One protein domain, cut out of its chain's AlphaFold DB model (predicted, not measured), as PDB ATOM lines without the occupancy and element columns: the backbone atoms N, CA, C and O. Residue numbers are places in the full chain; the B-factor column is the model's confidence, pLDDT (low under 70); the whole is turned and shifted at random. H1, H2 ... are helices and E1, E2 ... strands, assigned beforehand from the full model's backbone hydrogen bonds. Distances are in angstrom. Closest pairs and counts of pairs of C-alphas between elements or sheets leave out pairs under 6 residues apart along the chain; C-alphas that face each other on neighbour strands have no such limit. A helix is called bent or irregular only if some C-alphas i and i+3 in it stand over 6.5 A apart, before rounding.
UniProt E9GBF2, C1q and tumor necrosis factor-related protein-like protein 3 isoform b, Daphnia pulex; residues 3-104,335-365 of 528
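This is residues 3 to 104 and 335 to 365 of the 528 residues of the protein "C1q and tumor necrosis factor-related protein-like protein 3 isoform b" of Daphnia pulex (UniProt E9GBF2). Two small sheets, of three and two strands, make the middle of an elongated model, with helices toward its two ends: H1 and H4 side by side at one end, H2 at the other with the short H3 following it inward. The sheets E2, E4, E5 and E1, E3 are loosely arranged, and the long stretches 25 to 39 and 46 to 65 run outside the named elements. The printed part has 133 residues, with E1, H1, E2, E3, H2, H3, E4, E5 and H4 along the chain; the class is mixed, helices and strands, and both sheets are antiparallel, in the orders E2 - E4 - E5 and E1 - E3. It is only just loose, close to compact, with a radius of gyration of the C-alphas of 17.0 A and spans of 56 by 36 by 23 A.

E2, residues 40 to 45, and E4, residues 96 to 101, are each 16.9 A long; E5 is residues 335 to 338. The two-stranded sheet has E1, residues 3 to 6, beginning with C-alpha 3 at (-12.832, 4.117, -16.865), and E3, residues 66 to 70, 13.2 A long. H1, residues 10 to 24, is 20.8 A long, and H2, residues 76 to 88, is 18.4 A long. H3 is residues 90 to 93. H4, residues 349 to 365, is 23.1 A long and ends with C-alpha 365 at (-8.861, -28.186, -2.901).

E4 is the inner strand between the edge strands E2 and E5. N 42 and O 99 are 2.9 A apart, and N 337 and O 98 are 2.8 A apart, both within hydrogen-bond range. Residues 40 to 41 of E2 also pair antiparallel with residues 59 to 60, and residues 53 to 54 with 72 to 73. E1 and E3 have N 67 and O 5 within hydrogen-bond range, at 2.8 A. The closest C-alphas of E2 and E3, those of Leu 43 and Ile 69, are 8.0 A apart. H1 and H4 touch, with Val 12 and Trp 353 as their closest C-alphas at 6.4 A. They run the same way at a shallow tilt of 33 degrees, only just short of steep. H4 has a kink of 43 degrees near residue 359, yet is neither bent nor irregular, but only just: C-alphas 359 and 362 are 6.4 A apart. H2 and H3 are close but not clearly touching, the closest C-alphas being those of Met 86 and Phe 93, 6.8 A. Every O i to N i+4 pair is within hydrogen-bond range in H1, 8 of 9 in H2 and 11 of 13 in H4; H3 is too short for such a pair.

The two C-alphas farthest apart, those of Gly 25 and Asp 75, are 56.4 A apart. Residues 105 to 334 are not printed, and C-alphas 104 and 335 are 13.9 A apart across the cut. The links from H1 to E2 and from E2 to E3 are long. Mean pLDDT of the printed part is 76.6; 31 residues are under 70, among them 342 to 352 and 354 to 365.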
ATOM      1  N   PHE A   3     -13.029   5.455 -16.322       81.88
ATOM      2  CA  PHE A   3     -12.832   4.117 -16.865       81.88
ATOM      3  C   PHE A   3     -13.811   3.129 -16.234       81.88
ATOM      4  O   PHE A   3     -14.532   3.443 -15.281       81.88
ATOM      5  N   ARG A   4     -13.892   1.944 -16.837       82.31
ATOM      6  CA  ARG A   4     -14.757   0.861 -16.382       82.31
ATOM      7  C   ARG A   4     -13.910  -0.340 -15.995       82.31
ATOM      8  O   ARG A   4     -12.970  -0.660 -16.714       82.31
ATOM      9  N   ILE A   5     -14.278  -0.996 -14.905       81.12
ATOM     10  CA  ILE A   5     -13.728  -2.294 -14.518       81.12
ATOM     11  C   ILE A   5     -14.814  -3.332 -14.760       81.12
ATOM     12  O   ILE A   5     -15.935  -3.184 -14.266       81.12
ATOM     13  N   GLU A   6     -14.505  -4.354 -15.549       79.88
ATOM     14  CA  GLU A   6     -15.370  -5.518 -15.716       79.88
ATOM     15  C   GLU A   6     -15.096  -6.496 -14.574       79.88
ATOM     16  O   GLU A   6     -14.001  -7.028 -14.444       79.88
ATOM     17  N   MET A   7     -16.087  -6.678 -13.704       77.19
ATOM     18  CA  MET A   7     -15.959  -7.509 -12.504       77.19
ATOM     19  C   MET A   7     -16.073  -8.994 -12.842       77.19
ATOM     20  O   MET A   7     -15.399  -9.831 -12.251       77.19
ATOM     21  N   TRP A   8     -16.998  -9.323 -13.747       75.62
ATOM     22  CA  TRP A   8     -17.271 -10.675 -14.213       75.62
ATOM     23  C   TRP A   8     -18.138 -10.634 -15.476       75.62
ATOM     24  O   TRP A   8     -18.928  -9.705 -15.673       75.62
ATOM     25  N   ASN A   9     -18.057 -11.688 -16.289       77.25
ATOM     26  CA  ASN A   9     -18.886 -11.860 -17.480       77.25
ATOM     27  C   ASN A   9     -19.558 -13.245 -17.517       77.25
ATOM     28  O   ASN A   9     -19.178 -14.175 -16.798       77.25
ATOM     29  N   ASP A  10     -20.578 -13.395 -18.369       79.75
ATOM     30  CA  ASP A  10     -21.363 -14.638 -18.457       79.75
ATOM     31  C   ASP A  10     -20.530 -15.833 -18.928       79.75
ATOM     32  O   ASP A  10     -20.872 -16.983 -18.645       79.75
ATOM     33  N   LYS A  11     -19.449 -15.588 -19.674       78.69
ATOM     34  CA  LYS A  11     -18.595 -16.660 -20.177       78.69
ATOM     35  C   LYS A  11     -17.717 -17.223 -19.050       78.69
ATOM     36  O   LYS A  11     -17.665 -18.442 -18.896       78.69
ATOM     37  N   VAL A  12     -17.115 -16.363 -18.225       77.50
ATOM     38  CA  VAL A  12     -16.356 -16.752 -17.024       77.50
ATOM     39  C   VAL A  12     -17.263 -17.464 -16.024       77.50
ATOM     40  O   VAL A  12     -16.913 -18.542 -15.547       77.50
ATOM     41  N   GLN A  13     -18.474 -16.949 -15.774       79.12
ATOM     42  CA  GLN A  13     -19.431 -17.616 -14.883       79.12
ATOM     43  C   GLN A  13     -19.743 -19.048 -15.346       79.12
ATOM     44  O   GLN A  13     -19.769 -19.966 -14.528       79.12
ATOM     45  N   LYS A  14     -19.939 -19.267 -16.655       84.25
ATOM     46  CA  LYS A  14     -20.168 -20.613 -17.209       84.25
ATOM     47  C   LYS A  14     -18.982 -21.549 -16.976       84.25
ATOM     48  O   LYS A  14     -19.207 -22.707 -16.634       84.25
ATOM     49  N   GLN A  15     -17.748 -21.067 -17.131       82.62
ATOM     50  CA  GLN A  15     -16.554 -21.879 -16.866       82.62
ATOM     51  C   GLN A  15     -16.418 -22.227 -15.383       82.62
ATOM     52  O   GLN A  15     -16.190 -23.390 -15.057       82.62
ATOM     53  N   VAL A  16     -16.669 -21.270 -14.484       80.94
ATOM     54  CA  VAL A  16     -16.698 -21.521 -13.033       80.94
ATOM     55  C   VAL A  16     -17.744 -22.581 -12.687       80.94
ATOM     56  O   VAL A  16     -17.445 -23.527 -11.967       80.94
ATOM     57  N   VAL A  17     -18.962 -22.469 -13.226       84.81
ATOM     58  CA  VAL A  17     -20.036 -23.450 -12.994       84.81
ATOM     59  C   VAL A  17     -19.645 -24.837 -13.500       84.81
ATOM     60  O   VAL A  17     -19.847 -25.819 -12.785       84.81
ATOM     61  N   LYS A  18     -19.074 -24.923 -14.708       85.25
ATOM     62  CA  LYS A  18     -18.607 -26.187 -15.289       85.25
ATOM     63  C   LYS A  18     -17.541 -26.830 -14.404       85.25
ATOM     64  O   LYS A  18     -17.706 -27.973 -13.994       85.25
ATOM     65  N   TYR A  19     -16.510 -26.068 -14.053       82.25
ATOM     66  CA  TYR A  19     -15.410 -26.536 -13.219       82.25
ATOM     67  C   TYR A  19     -15.889 -27.003 -11.843       82.25
ATOM     68  O   TYR A  19     -15.585 -28.117 -11.425       82.25
ATOM     69  N   LEU A  20     -16.723 -26.211 -11.161       77.81
ATOM     70  CA  LEU A  20     -17.297 -26.609  -9.875       77.81
ATOM     71  C   LEU A  20     -18.186 -27.857 -10.000       77.81
ATOM     72  O   LEU A  20     -18.176 -28.692  -9.103       77.81
ATOM     73  N   SER A  21     -18.929 -28.018 -11.099       82.38
ATOM     74  CA  SER A  21     -19.745 -29.222 -11.328       82.38
ATOM     75  C   SER A  21     -18.884 -30.480 -11.470       82.38
ATOM     76  O   SER A  21     -19.228 -31.522 -10.914       82.38
ATOM     77  N   GLU A  22     -17.749 -30.374 -12.171       81.44
ATOM     78  CA  GLU A  22     -16.765 -31.457 -12.305       81.44
ATOM     79  C   GLU A  22     -16.187 -31.852 -10.937       81.44
ATOM     80  O   GLU A  22     -16.140 -33.033 -10.606       81.44
ATOM     81  N   ILE A  23     -15.828 -30.869 -10.108       71.25
ATOM     82  CA  ILE A  23     -15.255 -31.094  -8.768       71.25
ATOM     83  C   ILE A  23     -16.259 -31.732  -7.809       71.25
ATOM     84  O   ILE A  23     -15.925 -32.642  -7.054       71.25
ATOM     85  N   VAL A  24     -17.492 -31.223  -7.785       74.00
ATOM     86  CA  VAL A  24     -18.521 -31.692  -6.848       74.00
ATOM     87  C   VAL A  24     -19.100 -33.047  -7.293       74.00
ATOM     88  O   VAL A  24     -19.678 -33.776  -6.482       74.00
ATOM     89  N   GLY A  25     -18.906 -33.425  -8.561       77.69
ATOM     90  CA  GLY A  25     -19.377 -34.687  -9.130       77.69
ATOM     91  C   GLY A  25     -20.874 -34.697  -9.452       77.69
ATOM     92  O   GLY A  25     -21.454 -35.763  -9.644       77.69
ATOM     93  N   HIS A  26     -21.517 -33.528  -9.487       81.06
ATOM     94  CA  HIS A  26     -22.888 -33.355  -9.963       81.06
ATOM     95  C   HIS A  26     -23.066 -31.971 -10.595       81.06
ATOM     96  O   HIS A  26     -22.358 -31.020 -10.266       81.06
ATOM     97  N   GLU A  27     -24.067 -31.827 -11.460       85.62
ATOM     98  CA  GLU A  27     -24.348 -30.558 -12.130       85.62
ATOM     99  C   GLU A  27     -24.736 -29.463 -11.121       85.62
ATOM    100  O   GLU A  27     -25.639 -29.630 -10.295       85.62
ATOM    101  N   ILE A  28     -24.046 -28.322 -11.177       82.88
ATOM    102  CA  ILE A  28     -24.376 -27.121 -10.410       82.88
ATOM    103  C   ILE A  28     -25.130 -26.166 -11.327       82.88
ATOM    104  O   ILE A  28     -24.648 -25.757 -12.378       82.88
ATOM    105  N   LYS A  29     -26.328 -25.749 -10.912       83.69
ATOM    106  CA  LYS A  29     -27.097 -24.750 -11.663       83.69
ATOM    107  C   LYS A  29     -26.434 -23.377 -11.553       83.69
ATOM    108  O   LYS A  29     -26.080 -22.949 -10.457       83.69
ATOM    109  N   SER A  30     -26.361 -22.636 -12.662       78.06
ATOM    110  CA  SER A  30     -25.713 -21.312 -12.712       78.06
ATOM    111  C   SER A  30     -26.247 -20.310 -11.682       78.06
ATOM    112  O   SER A  30     -25.494 -19.474 -11.200       78.06
ATOM    113  N   ASN A  31     -27.525 -20.403 -11.300       80.00
ATOM    114  CA  ASN A  31     -28.147 -19.533 -10.295       80.00
ATOM    115  C   ASN A  31     -27.718 -19.834  -8.844       80.00
ATOM    116  O   ASN A  31     -28.075 -19.088  -7.934       80.00
ATOM    117  N   LYS A  32     -26.988 -20.930  -8.611       77.75
ATOM    118  CA  LYS A  32     -26.373 -21.259  -7.319       77.75
ATOM    119  C   LYS A  32     -24.986 -20.638  -7.156       77.75
ATOM    120  O   LYS A  32     -24.501 -20.566  -6.032       77.75
ATOM    121  N   VAL A  33     -24.380 -20.161  -8.244       73.12
ATOM    122  CA  VAL A  33     -23.105 -19.441  -8.231       73.12
ATOM    123  C   VAL A  33     -23.399 -17.949  -8.334       73.12
ATOM    124  O   VAL A  33     -24.018 -17.494  -9.294       73.12
ATOM    125  N   ARG A  34     -22.974 -17.188  -7.325       70.12
ATOM    126  CA  ARG A  34     -23.164 -15.737  -7.250       70.12
ATOM    127  C   ARG A  34     -21.873 -15.061  -6.821       70.12
ATOM    128  O   ARG A  34     -21.133 -15.619  -6.014       70.12
ATOM    129  N   VAL A  35     -21.646 -13.857  -7.332       70.75
ATOM    130  CA  VAL A  35     -20.596 -12.970  -6.822       70.75
ATOM    131  C   VAL A  35     -20.924 -12.612  -5.373       70.75
ATOM    132  O   VAL A  35     -22.102 -12.522  -5.003       70.75
ATOM    133  N   ILE A  36     -19.885 -12.449  -4.556       68.69
ATOM    134  CA  ILE A  36     -20.010 -12.009  -3.166       68.69
ATOM    135  C   ILE A  36     -20.870 -10.730  -3.138       68.69
ATOM    136  O   ILE A  36     -20.684  -9.857  -3.989       68.69
ATOM    137  N   PRO A  37     -21.866 -10.621  -2.241       66.75
ATOM    138  CA  PRO A  37     -22.687  -9.423  -2.138       66.75
ATOM    139  C   PRO A  37     -21.847  -8.281  -1.556       66.75
ATOM    140  O   PRO A  37     -21.741  -8.138  -0.347       66.75
ATOM    141  N   LEU A  38     -21.227  -7.495  -2.433       78.38
ATOM    142  CA  LEU A  38     -20.498  -6.283  -2.059       78.38
ATOM    143  C   LEU A  38     -21.517  -5.150  -1.846       78.38
ATOM    144  O   LEU A  38     -22.482  -5.039  -2.608       78.38
ATOM    145  N   GLU A  39     -21.329  -4.302  -0.840       82.19
ATOM    146  CA  GLU A  39     -22.184  -3.123  -0.632       82.19
ATOM    147  C   GLU A  39     -21.544  -1.863  -1.195       82.19
ATOM    148  O   GLU A  39     -22.209  -1.059  -1.858       82.19
ATOM    149  N   LYS A  40     -20.242  -1.700  -0.957       85.88
ATOM    150  CA  LYS A  40     -19.456  -0.578  -1.460       85.88
ATOM    151  C   LYS A  40     -18.090  -1.029  -1.941       85.88
ATOM    152  O   LYS A  40     -17.587  -2.082  -1.545       85.88
ATOM    153  N   PHE A  41     -17.498  -0.203  -2.790       87.00
ATOM    154  CA  PHE A  41     -16.137  -0.369  -3.268       87.00
ATOM    155  C   PHE A  41     -15.389   0.963  -3.250       87.00
ATOM    156  O   PHE A  41     -16.001   2.031  -3.342       87.00
ATOM    157  N   ILE A  42     -14.065   0.895  -3.178       87.25
ATOM    158  CA  ILE A  42     -13.176   2.044  -3.329       87.25
ATOM    159  C   ILE A  42     -11.902   1.624  -4.061       87.25
ATOM    160  O   ILE A  42     -11.396   0.516  -3.880       87.25
ATOM    161  N   LEU A  43     -11.393   2.509  -4.913       87.75
ATOM    162  CA  LEU A  43     -10.108   2.325  -5.573       87.75
ATOM    163  C   LEU A  43      -9.012   2.966  -4.721       87.75
ATOM    164  O   LEU A  43      -9.029   4.180  -4.523       87.75
ATOM    165  N   LYS A  44      -8.039   2.172  -4.279       84.50
ATOM    166  CA  LYS A  44      -6.845   2.675  -3.593       84.50
ATOM    167  C   LYS A  44      -5.597   2.403  -4.411       84.50
ATOM    168  O   LYS A  44      -5.539   1.469  -5.205       84.50
ATOM    169  N   SER A  45      -4.586   3.222  -4.172       82.94
ATOM    170  CA  SER A  45      -3.233   3.030  -4.672       82.94
ATOM    171  C   SER A  45      -2.338   2.587  -3.516       82.94
ATOM    172  O   SER A  45      -2.379   3.186  -2.447       82.94
ATOM    173  N   SER A  46      -1.527   1.553  -3.736       75.50
ATOM    174  CA  SER A  46      -0.435   1.158  -2.828       75.50
ATOM    175  C   SER A  46       0.799   2.061  -2.963       75.50
ATOM    176  O   SER A  46       1.673   2.074  -2.099       75.50
ATOM    177  N   LYS A  47       0.876   2.850  -4.041       77.25
ATOM    178  CA  LYS A  47       1.858   3.928  -4.213       77.25
ATOM    179  C   LYS A  47       1.271   5.260  -3.751       77.25
ATOM    180  O   LYS A  47       0.051   5.425  -3.711       77.25
ATOM    181  N   ARG A  48       2.136   6.238  -3.475       69.56
ATOM    182  CA  ARG A  48       1.693   7.619  -3.236       69.56
ATOM    183  C   ARG A  48       0.906   8.107  -4.454       69.56
ATOM    184  O   ARG A  48       1.480   8.094  -5.547       69.56
ATOM    185  N   PRO A  49      -0.364   8.518  -4.297       64.69
ATOM    186  CA  PRO A  49      -1.057   9.184  -5.382       64.69
ATOM    187  C   PRO A  49      -0.282  10.453  -5.735       64.69
ATOM    188  O   PRO A  49       0.190  11.175  -4.853       64.69
ATOM    189  N   THR A  50      -0.093  10.703  -7.028       65.19
ATOM    190  CA  THR A  50       0.488  11.979  -7.445       65.19
ATOM    191  C   THR A  50      -0.549  13.058  -7.188       65.19
ATOM    192  O   THR A  50      -1.716  12.873  -7.519       65.19
ATOM    193  N   VAL A  51      -0.116  14.211  -6.704       64.69
ATOM    194  CA  VAL A  51      -0.959  15.401  -6.508       64.69
ATOM    195  C   VAL A  51      -1.572  15.974  -7.772       64.69
ATOM    196  O   VAL A  51      -2.240  16.992  -7.711       64.69
ATOM    197  N   ASP A  52      -1.359  15.343  -8.915       74.31
ATOM    198  CA  ASP A  52      -1.972  15.725 -10.170       74.31
ATOM    199  C   ASP A  52      -3.326  14.992 -10.380       74.31
ATOM    200  O   ASP A  52      -4.102  15.382 -11.261       74.31
ATOM    201  N   TYR A  53      -3.683  14.023  -9.508       78.06
ATOM    202  CA  TYR A  53      -5.015  13.401  -9.429       78.06
ATOM    203  C   TYR A  53      -5.481  13.055  -8.004       78.06
ATOM    204  O   TYR A  53      -4.683  12.866  -7.094       78.06
ATOM    205  N   SER A  54      -6.797  12.906  -7.826       75.81
ATOM    206  CA  SER A  54      -7.425  12.402  -6.605       75.81
ATOM    207  C   SER A  54      -8.106  11.048  -6.829       75.81
ATOM    208  O   SER A  54      -8.638  10.752  -7.908       75.81
ATOM    209  N   LEU A  55      -8.081  10.220  -5.783       78.12
ATOM    210  CA  LEU A  55      -8.748   8.920  -5.739       78.12
ATOM    211  C   LEU A  55     -10.255   9.082  -5.470       78.12
ATOM    212  O   LEU A  55     -10.673  10.094  -4.907       78.12
ATOM    213  N   PRO A  56     -11.090   8.116  -5.896       77.31
ATOM    214  CA  PRO A  56     -12.523   8.161  -5.636       77.31
ATOM    215  C   PRO A  56     -12.836   7.810  -4.176       77.31
ATOM    216  O   PRO A  56     -12.086   7.091  -3.522       77.31
ATOM    217  N   GLU A  57     -14.000   8.246  -3.704       80.81
ATOM    218  CA  GLU A  57     -14.545   7.855  -2.402       80.81
ATOM    219  C   GLU A  57     -15.286   6.505  -2.462       80.81
ATOM    220  O   GLU A  57     -15.550   5.950  -3.538       80.81
ATOM    221  N   TRP A  58     -15.679   5.999  -1.287       84.19
ATOM    222  CA  TRP A  58     -16.551   4.833  -1.157       84.19
ATOM    223  C   TRP A  58     -17.813   4.977  -2.010       84.19
ATOM    224  O   TRP A  58     -18.692   5.800  -1.753       84.19
ATOM    225  N   THR A  59     -17.925   4.114  -3.013       86.06
ATOM    226  CA  THR A  59     -19.017   4.123  -3.980       86.06
ATOM    227  C   THR A  59     -19.913   2.915  -3.752       86.06
ATOM    228  O   THR A  59     -19.432   1.794  -3.588       86.06
ATOM    229  N   LYS A  60     -21.236   3.119  -3.748       85.62
ATOM    230  CA  LYS A  60     -22.199   2.017  -3.625       85.62
ATOM    231  C   LYS A  60     -22.086   1.071  -4.817       85.62
ATOM    232  O   LYS A  60     -22.070   1.503  -5.969       85.62
ATOM    233  N   TYR A  61     -22.055  -0.226  -4.539       82.75
ATOM    234  CA  TYR A  61     -22.081  -1.247  -5.570       82.75
ATOM    235  C   TYR A  61     -23.520  -1.562  -5.982       82.75
ATOM    236  O   TYR A  61     -24.288  -2.180  -5.249       82.75
ATOM    237  N   GLU A  62     -23.880  -1.194  -7.208       79.44
ATOM    238  CA  GLU A  62     -25.218  -1.430  -7.766       79.44
ATOM    239  C   GLU A  62     -25.411  -2.857  -8.317       79.44
ATOM    240  O   GLU A  62     -26.285  -3.094  -9.148       79.44
ATOM    241  N   LYS A  63     -24.589  -3.829  -7.886       75.19
ATOM    242  CA  LYS A  63     -24.618  -5.229  -8.364       75.19
ATOM    243  C   LYS A  63     -24.455  -5.366  -9.888       75.19
ATOM    244  O   LYS A  63     -24.900  -6.344 -10.488       75.19
ATOM    245  N   SER A  64     -23.811  -4.383 -10.508       79.00
ATOM    246  CA  SER A  64     -23.533  -4.334 -11.944       79.00
ATOM    247  C   SER A  64     -22.315  -5.189 -12.306       79.00
ATOM    248  O   SER A  64     -21.335  -5.220 -11.571       79.00
ATOM    249  N   LYS A  65     -22.328  -5.819 -13.489       80.00
ATOM    250  CA  LYS A  65     -21.158  -6.522 -14.062       80.00
ATOM    251  C   LYS A  65     -19.958  -5.600 -14.288       80.00
ATOM    252  O   LYS A  65     -18.821  -6.059 -14.331       80.00
ATOM    253  N   THR A  66     -20.212  -4.301 -14.432       82.25
ATOM    254  CA  THR A  66     -19.178  -3.290 -14.646       82.25
ATOM    255  C   THR A  66     -19.249  -2.209 -13.581       82.25
ATOM    256  O   THR A  66     -20.319  -1.625 -13.373       82.25
ATOM    257  N   LEU A  67     -18.106  -1.880 -12.988       85.25
ATOM    258  CA  LEU A  67     -17.930  -0.708 -12.137       85.25
ATOM    259  C   LEU A  67     -17.475   0.473 -12.976       85.25
ATOM    260  O   LEU A  67     -16.615   0.328 -13.842       85.25
ATOM    261  N   ARG A  68     -18.032   1.654 -12.714       85.06
ATOM    262  CA  ARG A  68     -17.556   2.906 -13.305       85.06
ATOM    263  C   ARG A  68     -16.752   3.652 -12.261       85.06
ATOM    264  O   ARG A  68     -17.274   3.942 -11.190       85.06
ATOM    265  N   ILE A  69     -15.513   3.979 -12.600       86.56
ATOM    266  CA  ILE A  69     -14.603   4.705 -11.723       86.56
ATOM    267  C   ILE A  69     -14.226   6.021 -12.387       86.56
ATOM    268  O   ILE A  69     -14.042   6.098 -13.605       86.56
ATOM    269  N   SER A  70     -14.151   7.069 -11.572       86.44
ATOM    270  CA  SER A  70     -13.692   8.386 -11.993       86.44
ATOM    271  C   SER A  70     -12.499   8.790 -11.141       86.44
ATOM    272  O   SER A  70     -12.603   8.797  -9.920       86.44
ATOM    273  N   LEU A  71     -11.392   9.131 -11.797       86.56
ATOM    274  CA  LEU A  71     -10.266   9.834 -11.188       86.56
ATOM    275  C   LEU A  71     -10.360  11.304 -11.585       86.56
ATOM    276  O   LEU A  71     -10.560  11.615 -12.767       86.56
ATOM    277  N   SER A  72     -10.254  12.204 -10.617       83.38
ATOM    278  CA  SER A  72     -10.286  13.647 -10.867       83.38
ATOM    279  C   SER A  72      -8.857  14.151 -10.986       83.38
ATOM    280  O   SER A  72      -8.038  13.794 -10.155       83.38
ATOM    281  N   CYS A  73      -8.550  14.959 -11.999       82.56
ATOM    282  CA  CYS A  73      -7.224  15.562 -12.153       82.56
ATOM    283  C   CYS A  73      -7.300  17.069 -11.958       82.56
ATOM    284  O   CYS A  73      -8.333  17.674 -12.256       82.56
ATOM    285  N   TYR A  74      -6.201  17.666 -11.507       73.50
ATOM    286  CA  TYR A  74      -6.096  19.122 -11.393       73.50
ATOM    287  C   TYR A  74      -5.904  19.797 -12.754       73.50
ATOM    288  O   TYR A  74      -6.400  20.902 -12.958       73.50
ATOM    289  N   ASP A  75      -5.242  19.113 -13.692       74.81
ATOM    290  CA  ASP A  75      -5.086  19.547 -15.081       74.81
ATOM    291  C   ASP A  75      -5.703  18.511 -16.033       74.81
ATOM    292  O   ASP A  75      -5.506  17.298 -15.896       74.81
ATOM    293  N   GLN A  76      -6.450  18.994 -17.025       79.38
ATOM    294  CA  GLN A  76      -7.018  18.166 -18.083       79.38
ATOM    295  C   GLN A  76      -5.928  17.450 -18.890       79.38
ATOM    296  O   GLN A  76      -6.085  16.267 -19.179       79.38
ATOM    297  N   LYS A  77      -4.816  18.133 -19.201       81.06
ATOM    298  CA  LYS A  77      -3.682  17.565 -19.941       81.06
ATOM    299  C   LYS A  77      -3.123  16.341 -19.221       81.06
ATOM    300  O   LYS A  77      -2.911  15.310 -19.847       81.06
ATOM    301  N   PHE A  78      -2.967  16.436 -17.903       83.31
ATOM    302  CA  PHE A  78      -2.494  15.324 -17.087       83.31
ATOM    303  C   PHE A  78      -3.479  14.147 -17.104       83.31
ATOM    304  O   PHE A  78      -3.087  12.993 -17.244       83.31
ATOM    305  N   CYS A  79      -4.779  14.434 -17.039       86.94
ATOM    306  CA  CYS A  79      -5.819  13.418 -17.174       86.94
ATOM    307  C   CYS A  79      -5.798  12.716 -18.542       86.94
ATOM    308  O   CYS A  79      -6.077  11.520 -18.615       86.94
ATOM    309  N   ASP A  80      -5.493  13.450 -19.613       86.69
ATOM    310  CA  ASP A  80      -5.389  12.905 -20.967       86.69
ATOM    311  C   ASP A  80      -4.120  12.051 -21.128       86.69
ATOM    312  O   ASP A  80      -4.193  10.953 -21.683       86.69
ATOM    313  N   GLU A  81      -2.985  12.507 -20.585       87.44
ATOM    314  CA  GLU A  81      -1.717  11.767 -20.541       87.44
ATOM    315  C   GLU A  81      -1.849  10.479 -19.727       87.44
ATOM    316  O   GLU A  81      -1.561   9.402 -20.245       87.44
ATOM    317  N   MET A  82      -2.396  10.557 -18.513       87.06
ATOM    318  CA  MET A  82      -2.667   9.388 -17.677       87.06
ATOM    319  C   MET A  82      -3.612   8.408 -18.370       87.06
ATOM    320  O   MET A  82      -3.370   7.205 -18.364       87.06
ATOM    321  N   ALA A  83      -4.679   8.899 -19.008       86.50
ATOM    322  CA  ALA A  83      -5.585   8.034 -19.756       86.50
ATOM    323  C   ALA A  83      -4.878   7.353 -20.933       86.50
ATOM    324  O   ALA A  83      -5.239   6.233 -21.295       86.50
ATOM    325  N   SER A  84      -3.929   8.033 -21.577       86.62
ATOM    326  CA  SER A  84      -3.100   7.448 -22.629       86.62
ATOM    327  C   SER A  84      -2.171   6.378 -22.060       86.62
ATOM    328  O   SER A  84      -2.145   5.273 -22.589       86.62
ATOM    329  N   GLU A  85      -1.480   6.672 -20.959       86.81
ATOM    330  CA  GLU A  85      -0.530   5.765 -20.311       86.81
ATOM    331  C   GLU A  85      -1.213   4.498 -19.787       86.81
ATOM    332  O   GLU A  85      -0.732   3.400 -20.039       86.81
ATOM    333  N   MET A  86      -2.393   4.624 -19.165       83.25
ATOM    334  CA  MET A  86      -3.203   3.476 -18.733       83.25
ATOM    335  C   MET A  86      -3.591   2.543 -19.879       83.25
ATOM    336  O   MET A  86      -3.899   1.378 -19.635       83.25
ATOM    337  N   ARG A  87      -3.647   3.056 -21.116       81.31
ATOM    338  CA  ARG A  87      -3.892   2.231 -22.300       81.31
ATOM    339  C   ARG A  87      -2.594   1.605 -22.781       81.31
ATOM    340  O   ARG A  87      -2.575   0.398 -22.916       81.31
ATOM    341  N   SER A  88      -1.550   2.406 -22.990       84.19
ATOM    342  CA  SER A  88      -0.314   1.967 -23.648       84.19
ATOM    343  C   SER A  88       0.643   1.157 -22.773       84.19
ATOM    344  O   SER A  88       1.480   0.442 -23.309       84.19
ATOM    345  N   VAL A  89       0.607   1.349 -21.450       85.00
ATOM    346  CA  VAL A  89       1.507   0.691 -20.485       85.00
ATOM    347  C   VAL A  89       0.726   0.356 -19.202       85.00
ATOM    348  O   VAL A  89       0.925   0.979 -18.153       85.00
ATOM    349  N   PRO A  90      -0.233  -0.585 -19.267       81.31
ATOM    350  CA  PRO A  90      -1.145  -0.862 -18.159       81.31
ATOM    351  C   PRO A  90      -0.444  -1.334 -16.874       81.31
ATOM    352  O   PRO A  90      -0.882  -0.968 -15.783       81.31
ATOM    353  N   GLU A  91       0.669  -2.063 -16.980       82.44
ATOM    354  CA  GLU A  91       1.487  -2.525 -15.846       82.44
ATOM    355  C   GLU A  91       1.991  -1.394 -14.927       82.44
ATOM    356  O   GLU A  91       2.222  -1.605 -13.733       82.44
ATOM    357  N   HIS A  92       2.100  -0.151 -15.418       85.88
ATOM    358  CA  HIS A  92       2.423   0.991 -14.554       85.88
ATOM    359  C   HIS A  92       1.372   1.212 -13.456       85.88
ATOM    360  O   HIS A  92       1.697   1.763 -12.398       85.88
ATOM    361  N   PHE A  93       0.146   0.726 -13.662       85.00
ATOM    362  CA  PHE A  93      -1.020   0.925 -12.807       85.00
ATOM    363  C   PHE A  93      -1.337  -0.277 -11.900       85.00
ATOM    364  O   PHE A  93      -2.277  -0.199 -11.116       85.00
ATOM    365  N   ASP A  94      -0.510  -1.331 -11.878       84.38
ATOM    366  CA  ASP A  94      -0.693  -2.524 -11.018       84.38
ATOM    367  C   ASP A  94      -0.705  -2.217  -9.510       84.38
ATOM    368  O   ASP A  94      -1.135  -3.015  -8.676       84.38
ATOM    369  N   HIS A  95      -0.240  -1.026  -9.141       84.88
ATOM    370  CA  HIS A  95      -0.288  -0.524  -7.777       84.88
ATOM    371  C   HIS A  95      -1.709  -0.182  -7.302       84.88
ATOM    372  O   HIS A  95      -1.911   0.010  -6.098       84.88
ATOM    373  N   PHE A  96      -2.684  -0.097  -8.209       86.56
ATOM    374  CA  PHE A  96      -4.084   0.112  -7.879       86.56
ATOM    375  C   PHE A  96      -4.774  -1.189  -7.460       86.56
ATOM    376  O   PHE A  96      -4.727  -2.208  -8.148       86.56
ATOM    377  N   LYS A  97      -5.494  -1.127  -6.340       86.94
ATOM    378  CA  LYS A  97      -6.302  -2.225  -5.807       86.94
ATOM    379  C   LYS A  97      -7.727  -1.761  -5.553       86.94
ATOM    380  O   LYS A  97      -7.970  -0.631  -5.123       86.94
ATOM    381  N   LEU A  98      -8.670  -2.659  -5.804       87.50
ATOM    382  CA  LEU A  98     -10.076  -2.460  -5.505       87.50
ATOM    383  C   LEU A  98     -10.367  -3.045  -4.126       87.50
ATOM    384  O   LEU A  98     -10.144  -4.230  -3.895       87.50
ATOM    385  N   PHE A  99     -10.853  -2.214  -3.217       86.12
ATOM    386  CA  PHE A  99     -11.238  -2.610  -1.870       86.12
ATOM    387  C   PHE A  99     -12.755  -2.645  -1.752       86.12
ATOM    388  O   PHE A  99     -13.446  -1.841  -2.382       86.12
ATOM    389  N   TYR A 100     -13.269  -3.569  -0.945       85.38
ATOM    390  CA  TYR A 100     -14.699  -3.793  -0.788       85.38
ATOM    391  C   TYR A 100     -15.117  -3.865   0.673       85.38
ATOM    392  O   TYR A 100     -14.363  -4.322   1.532       85.38
ATOM    393  N   SER A 101     -16.370  -3.486   0.906       79.62
ATOM    394  CA  SER A 101     -17.074  -3.708   2.167       79.62
ATOM    395  C   SER A 101     -18.327  -4.562   1.934       79.62
ATOM    396  O   SER A 101     -19.051  -4.343   0.950       79.62
ATOM    397  N   LEU A 102     -18.575  -5.542   2.812       70.94
ATOM    398  CA  LEU A 102     -19.738  -6.441   2.799       70.94
ATOM    399  C   LEU A 102     -20.842  -6.001   3.771       70.94
ATOM    400  O   LEU A 102     -21.926  -6.585   3.735       70.94
ATOM    401  N   SER A 103     -20.590  -5.015   4.636       64.88
ATOM    402  CA  SER A 103     -21.538  -4.550   5.652       64.88
ATOM    403  C   SER A 103     -21.500  -3.027   5.848       64.88
ATOM    404  O   SER A 103     -20.626  -2.326   5.325       64.88
ATOM    405  N   SER A 104     -22.464  -2.486   6.605       63.22
ATOM    406  CA  SER A 104     -22.460  -1.076   6.998       63.22
ATOM    407  C   SER A 104     -21.230  -0.793   7.860       63.22
ATOM    408  O   SER A 104     -21.226  -1.109   9.046       63.22
ATOM    409  N   LEU A 335     -12.402  -6.992   2.075       80.56
ATOM    410  CA  LEU A 335     -11.823  -7.694   0.935       80.56
ATOM    411  C   LEU A 335     -11.055  -6.722   0.040       80.56
ATOM    412  O   LEU A 335     -11.400  -5.544  -0.070       80.56
ATOM    413  N   SER A 336     -10.056  -7.245  -0.666       84.00
ATOM    414  CA  SER A 336      -9.359  -6.520  -1.727       84.00
ATOM    415  C   SER A 336      -9.148  -7.413  -2.947       84.00
ATOM    416  O   SER A 336      -9.082  -8.635  -2.827       84.00
ATOM    417  N   ALA A 337      -9.070  -6.801  -4.123       81.56
ATOM    418  CA  ALA A 337      -8.728  -7.457  -5.375       81.56
ATOM    419  C   ALA A 337      -7.755  -6.588  -6.173       81.56
ATOM    420  O   ALA A 337      -7.930  -5.370  -6.280       81.56
ATOM    421  N   SER A 338      -6.744  -7.222  -6.759       79.44
ATOM    422  CA  SER A 338      -5.867  -6.569  -7.728       79.44
ATOM    423  C   SER A 338      -6.636  -6.264  -9.008       79.44
ATOM    424  O   SER A 338      -7.485  -7.046  -9.440       79.44
ATOM    425  N   ILE A 339      -6.334  -5.126  -9.627       78.56
ATOM    426  CA  ILE A 339      -6.933  -4.739 -10.901       78.56
ATOM    427  C   ILE A 339      -5.933  -5.067 -11.996       78.56
ATOM    428  O   ILE A 339      -4.812  -4.576 -11.976       78.56
ATOM    429  N   LYS A 340      -6.353  -5.883 -12.961       73.88
ATOM    430  CA  LYS A 340      -5.589  -6.095 -14.189       73.88
ATOM    431  C   LYS A 340      -6.068  -5.079 -15.214       73.88
ATOM    432  O   LYS A 340      -7.175  -5.203 -15.740       73.88
ATOM    433  N   PHE A 341      -5.262  -4.055 -15.462       70.88
ATOM    434  CA  PHE A 341      -5.474  -3.178 -16.605       70.88
ATOM    435  C   PHE A 341      -5.059  -3.979 -17.840       70.88
ATOM    436  O   PHE A 341      -3.919  -4.408 -17.944       70.88
ATOM    437  N   VAL A 342      -5.999  -4.294 -18.728       63.88
ATOM    438  CA  VAL A 342      -5.691  -5.055 -19.944       63.88
ATOM    439  C   VAL A 342      -5.938  -4.165 -21.147       63.88
ATOM    440  O   VAL A 342      -7.008  -3.571 -21.278       63.88
ATOM    441  N   GLU A 343      -4.937  -4.065 -22.021       54.75
ATOM    442  CA  GLU A 343      -4.931  -3.163 -23.179       54.75
ATOM    443  C   GLU A 343      -5.892  -3.600 -24.304       54.75
ATOM    444  O   GLU A 343      -6.097  -2.884 -25.286       54.75
ATOM    445  N   HIS A 344      -6.564  -4.747 -24.194       51.44
ATOM    446  CA  HIS A 344      -7.329  -5.295 -25.310       51.44
ATOM    447  C   HIS A 344      -8.795  -5.533 -24.967       51.44
ATOM    448  O   HIS A 344      -9.142  -6.209 -24.005       51.44
ATOM    449  N   ALA A 345      -9.666  -5.036 -25.849       48.00
ATOM    450  CA  ALA A 345     -11.092  -5.356 -25.893       48.00
ATOM    451  C   ALA A 345     -11.377  -6.858 -26.125       48.00
ATOM    452  O   ALA A 345     -12.538  -7.258 -26.176       48.00
ATOM    453  N   GLU A 346     -10.334  -7.680 -26.253       50.50
ATOM    454  CA  GLU A 346     -10.396  -9.115 -26.486       50.50
ATOM    455  C   GLU A 346      -9.353  -9.841 -25.625       50.50
ATOM    456  O   GLU A 346      -8.418 -10.455 -26.131       50.50
ATOM    457  N   LEU A 347      -9.517  -9.811 -24.301       51.81
ATOM    458  CA  LEU A 347      -9.069 -10.958 -23.514       51.81
ATOM    459  C   LEU A 347      -9.748 -12.196 -24.100       51.81
ATOM    460  O   LEU A 347     -10.981 -12.251 -24.210       51.81
ATOM    461  N   THR A 348      -8.967 -13.196 -24.506       57.62
ATOM    462  CA  THR A 348      -9.587 -14.463 -24.866       57.62
ATOM    463  C   THR A 348     -10.147 -15.081 -23.589       57.62
ATOM    464  O   THR A 348      -9.577 -14.937 -22.505       57.62
ATOM    465  N   LEU A 349     -11.275 -15.789 -23.695       58.75
ATOM    466  CA  LEU A 349     -11.880 -16.483 -22.553       58.75
ATOM    467  C   LEU A 349     -10.853 -17.337 -21.791       58.75
ATOM    468  O   LEU A 349     -10.944 -17.512 -20.579       58.75
ATOM    469  N   THR A 350      -9.897 -17.882 -22.537       61.47
ATOM    470  CA  THR A 350      -8.817 -18.731 -22.061       61.47
ATOM    471  C   THR A 350      -7.918 -18.003 -21.062       61.47
ATOM    472  O   THR A 350      -7.567 -18.591 -20.044       61.47
ATOM    473  N   ASP A 351      -7.601 -16.729 -21.296       64.81
ATOM    474  CA  ASP A 351      -6.682 -15.954 -20.453       64.81
ATOM    475  C   ASP A 351      -7.338 -15.528 -19.133       64.81
ATOM    476  O   ASP A 351      -6.741 -15.654 -18.061       64.81
ATOM    477  N   GLU A 352      -8.600 -15.087 -19.189       65.81
ATOM    478  CA  GLU A 352      -9.404 -14.793 -17.991       65.81
ATOM    479  C   GLU A 352      -9.586 -16.050 -17.139       65.81
ATOM    480  O   GLU A 352      -9.394 -16.033 -15.922       65.81
ATOM    481  N   TRP A 353      -9.932 -17.160 -17.794       70.38
ATOM    482  CA  TRP A 353     -10.186 -18.424 -17.126       70.38
ATOM    483  C   TRP A 353      -8.925 -19.027 -16.517       70.38
ATOM    484  O   TRP A 353      -8.990 -19.475 -15.382       70.38
ATOM    485  N   ASN A 354      -7.789 -19.033 -17.214       68.06
ATOM    486  CA  ASN A 354      -6.557 -19.623 -16.686       68.06
ATOM    487  C   ASN A 354      -6.073 -18.895 -15.426       68.06
ATOM    488  O   ASN A 354      -5.714 -19.548 -14.451       68.06
ATOM    489  N   ASN A 355      -6.145 -17.561 -15.421       65.88
ATOM    490  CA  ASN A 355      -5.836 -16.760 -14.238       65.88
ATOM    491  C   ASN A 355      -6.760 -17.107 -13.064       65.88
ATOM    492  O   ASN A 355      -6.294 -17.419 -11.971       65.88
ATOM    493  N   LEU A 356      -8.075 -17.103 -13.306       66.88
ATOM    494  CA  LEU A 356      -9.060 -17.401 -12.270       66.88
ATOM    495  C   LEU A 356      -8.970 -18.857 -11.787       66.88
ATOM    496  O   LEU A 356      -9.195 -19.138 -10.616       66.88
ATOM    497  N   LYS A 357      -8.663 -19.798 -12.683       66.75
ATOM    498  CA  LYS A 357      -8.579 -21.231 -12.393       66.75
ATOM    499  C   LYS A 357      -7.426 -21.544 -11.447       66.75
ATOM    500  O   LYS A 357      -7.622 -22.377 -10.566       66.75
ATOM    501  N   GLU A 358      -6.270 -20.901 -11.611       67.38
ATOM    502  CA  GLU A 358      -5.153 -21.058 -10.671       67.38
ATOM    503  C   GLU A 358      -5.517 -20.509  -9.283       67.38
ATOM    504  O   GLU A 358      -5.333 -21.219  -8.301       67.38
ATOM    505  N   GLU A 359      -6.167 -19.343  -9.184       63.94
ATOM    506  CA  GLU A 359      -6.658 -18.812  -7.895       63.94
ATOM    507  C   GLU A 359      -7.761 -19.688  -7.264       63.94
ATOM    508  O   GLU A 359      -7.814 -19.885  -6.046       63.94
ATOM    509  N   LEU A 360      -8.651 -20.264  -8.081       62.69
ATOM    510  CA  LEU A 360      -9.699 -21.164  -7.595       62.69
ATOM    511  C   LEU A 360      -9.153 -22.514  -7.139       62.69
ATOM    512  O   LEU A 360      -9.830 -23.178  -6.359       62.69
ATOM    513  N   LYS A 361      -7.986 -22.946  -7.621       64.81
ATOM    514  CA  LYS A 361      -7.414 -24.274  -7.362       64.81
ATOM    515  C   LYS A 361      -7.252 -24.544  -5.866       64.81
ATOM    516  O   LYS A 361      -7.708 -25.586  -5.397       64.81
ATOM    517  N   ASP A 362      -6.756 -23.567  -5.114       57.56
ATOM    518  CA  ASP A 362      -6.564 -23.666  -3.659       57.56
ATOM    519  C   ASP A 362      -7.902 -23.704  -2.900       57.56
ATOM    520  O   ASP A 362      -8.128 -24.520  -1.995       57.56
ATOM    521  N   THR A 363      -8.855 -22.871  -3.325       55.31
ATOM    522  CA  THR A 363     -10.207 -22.827  -2.740       55.31
ATOM    523  C   THR A 363     -10.978 -24.121  -3.028       55.31
ATOM    524  O   THR A 363     -11.715 -24.639  -2.185       55.31
ATOM    525  N   VAL A 364     -10.791 -24.672  -4.224       56.88
ATOM    526  CA  VAL A 364     -11.378 -25.930  -4.682       56.88
ATOM    527  C   VAL A 364     -10.800 -27.115  -3.940       56.88
ATOM    528  O   VAL A 364     -11.572 -27.980  -3.538       56.88
ATOM    529  N   MET A 365      -9.490 -27.142  -3.705       55.47
ATOM    530  CA  MET A 365      -8.861 -28.186  -2.901       55.47
ATOM    531  C   MET A 365      -9.492 -28.220  -1.504       55.47
ATOM    532  O   MET A 365      -9.914 -29.269  -1.020       55.47
TER     533      MET A 365